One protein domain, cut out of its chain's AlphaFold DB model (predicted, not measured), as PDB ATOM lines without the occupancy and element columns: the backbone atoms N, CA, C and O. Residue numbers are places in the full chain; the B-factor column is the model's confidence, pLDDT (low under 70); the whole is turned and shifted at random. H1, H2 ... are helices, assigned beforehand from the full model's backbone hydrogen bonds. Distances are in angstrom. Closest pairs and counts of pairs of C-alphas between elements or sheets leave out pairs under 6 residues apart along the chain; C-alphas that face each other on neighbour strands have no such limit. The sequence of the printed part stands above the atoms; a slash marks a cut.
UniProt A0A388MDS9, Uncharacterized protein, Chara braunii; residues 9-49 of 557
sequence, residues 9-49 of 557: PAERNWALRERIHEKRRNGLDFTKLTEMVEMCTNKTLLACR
ATOM      1  N   PRO A   9     130.842 135.178 129.944       83.62
ATOM      2  CA  PRO A   9     129.997 134.013 129.675       83.62
ATOM      3  C   PRO A   9     130.408 132.765 130.476       83.62
ATOM      4  O   PRO A   9     129.556 131.946 130.819       83.62
ATOM      5  N   ALA A  10     131.695 132.639 130.818       84.94
ATOM      6  CA  ALA A  10     132.214 131.562 131.654       84.94
ATOM      7  C   ALA A  10     131.729 131.667 133.109       84.94
ATOM      8  O   ALA A  10     131.289 130.667 133.669       84.94
ATOM      9  N   GLU A  11     131.723 132.866 133.690       85.00
ATOM     10  CA  GLU A  11     131.215 133.109 135.048       85.00
ATOM     11  C   GLU A  11     129.706 132.882 135.137       85.00
ATOM     12  O   GLU A  11     129.226 132.257 136.080       85.00
ATOM     13  N   ARG A  12     128.951 133.295 134.110       87.00
ATOM     14  CA  ARG A  12     127.506 133.027 134.037       87.00
ATOM     15  C   ARG A  12     127.200 131.531 133.928       87.00
ATOM     16  O   ARG A  12     126.303 131.039 134.609       87.00
ATOM     17  N   ASN A  13     127.967 130.796 133.123       86.25
ATOM     18  CA  ASN A  13     127.823 129.343 133.013       86.25
ATOM     19  C   ASN A  13     128.266 128.610 134.284       86.25
ATOM     20  O   ASN A  13     127.661 127.601 134.644       86.25
ATOM     21  N   TRP A  14     129.284 129.115 134.984       89.12
ATOM     22  CA  TRP A  14     129.719 128.566 136.264       89.12
ATOM     23  C   TRP A  14     128.656 128.758 137.349       89.12
ATOM     24  O   TRP A  14     128.279 127.788 137.998       89.12
ATOM     25  N   ALA A  15     128.093 129.963 137.470       85.06
ATOM     26  CA  ALA A  15     127.006 130.251 138.402       85.06
ATOM     27  C   ALA A  15     125.750 129.407 138.114       85.06
ATOM     28  O   ALA A  15     125.123 128.880 139.031       85.06
ATOM     29  N   LEU A  16     125.400 129.209 136.836       84.44
ATOM     30  CA  LEU A  16     124.293 128.332 136.449       84.44
ATOM     31  C   LEU A  16     124.571 126.868 136.816       84.44
ATOM     32  O   LEU A  16     123.682 126.164 137.296       84.44
ATOM     33  N   ARG A  17     125.808 126.408 136.603       86.31
ATOM     34  CA  ARG A  17     126.241 125.050 136.934       86.31
ATOM     35  C   ARG A  17     126.222 124.801 138.442       86.31
ATOM     36  O   ARG A  17     125.690 123.772 138.851       86.31
ATOM     37  N   GLU A  18     126.746 125.723 139.243       84.75
ATOM     38  CA  GLU A  18     126.661 125.681 140.710       84.75
ATOM     39  C   GLU A  18     125.200 125.623 141.162       84.75
ATOM     40  O   GLU A  18     124.819 124.687 141.856       84.75
ATOM     41  N   ARG A  19     124.322 126.481 140.626       81.81
ATOM     42  CA  ARG A  19     122.886 126.475 140.963       81.81
ATOM     43  C   ARG A  19     122.183 125.151 140.630       81.81
ATOM     44  O   ARG A  19     121.311 124.705 141.371       81.81
ATOM     45  N   ILE A  20     122.544 124.502 139.519       77.69
ATOM     46  CA  ILE A  20     122.011 123.178 139.145       77.69
ATOM     47  C   ILE A  20     122.546 122.084 140.079       77.69
ATOM     48  O   ILE A  20     121.810 121.158 140.426       77.69
ATOM     49  N   HIS A  21     123.812 122.170 140.487       75.62
ATOM     50  CA  HIS A  21     124.413 121.216 141.416       75.62
ATOM     51  C   HIS A  21     123.899 121.388 142.848       75.62
ATOM     52  O   HIS A  21     123.625 120.384 143.499       75.62
ATOM     53  N   GLU A  22     123.667 122.615 143.295       80.56
ATOM     54  CA  GLU A  22     123.020 122.938 144.566       80.56
ATOM     55  C   GLU A  22     121.582 122.409 144.591       80.56
ATOM     56  O   GLU A  22     121.187 121.684 145.501       80.56
ATOM     57  N   LYS A  23     120.833 122.601 143.496       67.44
ATOM     58  CA  LYS A  23     119.488 122.028 143.340       67.44
ATOM     59  C   LYS A  23     119.476 120.493 143.371       67.44
ATOM     60  O   LYS A  23     118.496 119.910 143.821       67.44
ATOM     61  N   ARG A  24     120.553 119.834 142.922       66.62
ATOM     62  CA  ARG A  24     120.736 118.372 143.042       66.62
ATOM     63  C   ARG A  24     121.182 117.934 144.441       66.62
ATOM     64  O   ARG A  24     120.888 116.807 144.820       66.62
ATOM     65  N   ARG A  25     121.881 118.788 145.195       63.84
ATOM     66  CA  ARG A  25     122.303 118.522 146.582       63.84
ATOM     67  C   ARG A  25     121.188 118.727 147.602       63.84
ATOM     68  O   ARG A  25     121.220 118.076 148.636       63.84
ATOM     69  N   ASN A  26     120.173 119.526 147.279       72.50
ATOM     70  CA  ASN A  26     119.022 119.749 148.159       72.50
ATOM     71  C   ASN A  26     118.110 118.524 148.334       72.50
ATOM     72  O   ASN A  26     117.103 118.632 149.027       72.50
ATOM     73  N   GLY A  27     118.435 117.379 147.717       78.75
ATOM     74  CA  GLY A  27     117.787 116.094 147.996       78.75
ATOM     75  C   GLY A  27     116.270 116.101 147.812       78.75
ATOM     76  O   GLY A  27     115.596 115.230 148.349       78.75
ATOM     77  N   LEU A  28     115.726 117.087 147.091       77.88
ATOM     78  CA  LEU A  28     114.313 117.113 146.766       77.88
ATOM     79  C   LEU A  28     114.077 115.923 145.851       77.88
ATOM     80  O   LEU A  28     114.611 115.867 144.738       77.88
ATOM     81  N   ASP A  29     113.322 114.958 146.359       85.12
ATOM     82  CA  ASP A  29     112.828 113.872 145.543       85.12
ATOM     83  C   ASP A  29     112.090 114.445 144.319       85.12
ATOM     84  O   ASP A  29     111.625 115.594 144.265       85.12
ATOM     85  N   PHE A  30     112.063 113.649 143.257       74.56
ATOM     86  CA  PHE A  30     111.469 114.062 141.991       74.56
ATOM     87  C   PHE A  30     109.984 114.443 142.156       74.56
ATOM     88  O   PHE A  30     109.487 115.336 141.465       74.56
ATOM     89  N   THR A  31     109.306 113.826 143.124       84.12
ATOM     90  CA  THR A  31     107.920 114.098 143.506       84.12
ATOM     91  C   THR A  31     107.747 115.528 144.013       84.12
ATOM     92  O   THR A  31     106.967 116.289 143.448       84.12
ATOM     93  N   LYS A  32     108.552 115.961 144.982       88.06
ATOM     94  CA  LYS A  32     108.486 117.296 145.585       88.06
ATOM     95  C   LYS A  32     108.926 118.396 144.626       88.06
ATOM     96  O   LYS A  32     108.416 119.516 144.675       88.06
ATOM     97  N   LEU A  33     109.840 118.088 143.703       83.75
ATOM     98  CA  LEU A  33     110.152 118.986 142.589       83.75
ATOM     99  C   LEU A  33     108.936 119.170 141.665       83.75
ATOM    100  O   LEU A  33     108.651 120.295 141.254       83.75
ATOM    101  N   THR A  34     108.229 118.083 141.351       86.50
ATOM    102  CA  THR A  34     107.039 118.102 140.488       86.50
ATOM    103  C   THR A  34     105.900 118.875 141.148       86.50
ATOM    104  O   THR A  34     105.354 119.783 140.527       86.50
ATOM    105  N   GLU A  35     105.637 118.632 142.434       91.50
ATOM    106  CA  GLU A  35     104.654 119.384 143.225       91.50
ATOM    107  C   GLU A  35     104.978 120.881 143.280       91.50
ATOM    108  O   GLU A  35     104.098 121.729 143.147       91.50
ATOM    109  N   MET A  36     106.255 121.244 143.428       93.62
ATOM    110  CA  MET A  36     106.665 122.647 143.426       93.62
ATOM    111  C   MET A  36     106.442 123.311 142.059       93.62
ATOM    112  O   MET A  36     106.003 124.461 141.993       93.62
ATOM    113  N   VAL A  37     106.718 122.605 140.958       90.88
ATOM    114  CA  VAL A  37     106.449 123.103 139.598       90.88
ATOM    115  C   VAL A  37     104.944 123.241 139.358       90.88
ATOM    116  O   VAL A  37     104.499 124.256 138.815       90.88
ATOM    117  N   GLU A  38     104.150 122.277 139.814       93.06
ATOM    118  CA  GLU A  38     102.690 122.315 139.748       93.06
ATOM    119  C   GLU A  38     102.115 123.486 140.567       93.06
ATOM    120  O   GLU A  38     101.288 124.253 140.077       93.06
ATOM    121  N   MET A  39     102.617 123.731 141.779       93.19
ATOM    122  CA  MET A  39     102.211 124.891 142.578       93.19
ATOM    123  C   MET A  39     102.574 126.222 141.908       93.19
ATOM    124  O   MET A  39     101.754 127.142 141.882       93.19
ATOM    125  N   CYS A  40     103.774 126.344 141.330       89.44
ATOM    126  CA  CYS A  40     104.199 127.558 140.626       89.44
ATOM    127  C   CYS A  40     103.351 127.836 139.376       89.44
ATOM    128  O   CYS A  40     102.961 128.982 139.121       89.44
ATOM    129  N   THR A  41     103.025 126.796 138.610       86.50
ATOM    130  CA  THR A  41     102.161 126.910 137.426       86.50
ATOM    131  C   THR A  41     100.724 127.250 137.823       86.50
ATOM    132  O   THR A  41     100.166 128.214 137.297       86.50
ATOM    133  N   ASN A  42     100.165 126.587 138.837       91.44
ATOM    134  CA  ASN A  42      98.832 126.881 139.368       91.44
ATOM    135  C   ASN A  42      98.723 128.300 139.941       91.44
ATOM    136  O   ASN A  42      97.735 128.996 139.698       91.44
ATOM    137  N   LYS A  43      99.757 128.785 140.637       92.12
ATOM    138  CA  LYS A  43      99.818 130.170 141.130       92.12
ATOM    139  C   LYS A  43      99.843 131.176 139.978       92.12
ATOM    140  O   LYS A  43      99.151 132.193 140.039       92.12
ATOM    141  N   THR A  44     100.578 130.876 138.909       90.44
ATOM    142  CA  THR A  44     100.627 131.712 137.700       90.44
ATOM    143  C   THR A  44      99.266 131.752 137.003       90.44
ATOM    144  O   THR A  44      98.786 132.827 136.650       90.44
ATOM    145  N   LEU A  45      98.586 130.609 136.880       87.00
ATOM    146  CA  LEU A  45      97.233 130.534 136.323       87.00
ATOM    147  C   LEU A  45      96.209 131.291 137.179       87.00
ATOM    148  O   LEU A  45      95.359 132.002 136.639       87.00
ATOM    149  N   LEU A  46      96.315 131.205 138.507       91.38
ATOM    150  CA  LEU A  46      95.454 131.951 139.419       91.38
ATOM    151  C   LEU A  46      95.677 133.466 139.291       91.38
ATOM    152  O   LEU A  46      94.705 134.221 139.234       91.38
ATOM    153  N   ALA A  47      96.929 133.910 139.165       84.50
ATOM    154  CA  ALA A  47      97.265 135.309 138.906       84.50
ATOM    155  C   ALA A  47      96.728 135.784 137.544       84.50
ATOM    156  O   ALA A  47      96.152 136.869 137.447       84.50
ATOM    157  N   CYS A  48      96.827 134.955 136.500       79.56
ATOM    158  CA  CYS A  48      96.222 135.226 135.194       79.56
ATOM    159  C   CYS A  48      94.695 135.365 135.285       79.56
ATOM    160  O   CYS A  48      94.129 136.292 134.707       79.56
ATOM    161  N   ARG A  49      94.020 134.495 136.049       87.56
ATOM    162  CA  ARG A  49      92.567 134.564 136.275       87.56
ATOM    163  C   ARG A  49      92.161 135.827 137.036       87.56
ATOM    164  O   ARG A  49      91.149 136.434 136.706       87.56
TER     165      ARG A  49
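This is residues 9 to 49 of the 557 residues of an uncharacterized protein of Chara braunii (UniProt A0A388MDS9). Two helices, H1 and then H2, make the arms of a wide-open V, with a tight link of four residues at its point and nothing between the arms. The printed part has 41 residues, with these two named helices and no named strand, and its class is all helix. It is extended, with a radius of gyration of the C-alphas of 14.1 A, and flat, spanning 40 by 25 by 9 A.

H1, residues 9 to 25, and H2, residues 30 to 49, are apart, joined by the tight link. In both helices every O i to N i+4 pair is within hydrogen-bond range. Residues 9 to 22 of H1 and 34 to 49 of H2 stand free.

H1 measures 24.2 A from C-alpha 9 at (129.997, 134.013, 129.675) to C-alpha 25. H2 measures 28.5 A from C-alpha 30 at (111.469, 114.062, 141.991) to C-alpha 49 at (92.567, 134.564, 136.275).

The two C-alphas farthest apart, those of Ala 10 and Arg 49, are 40.0 A apart. The printed part has no cut. The mean pLDDT of the printed part is 84.0, and residues 23 to 25 are under 70.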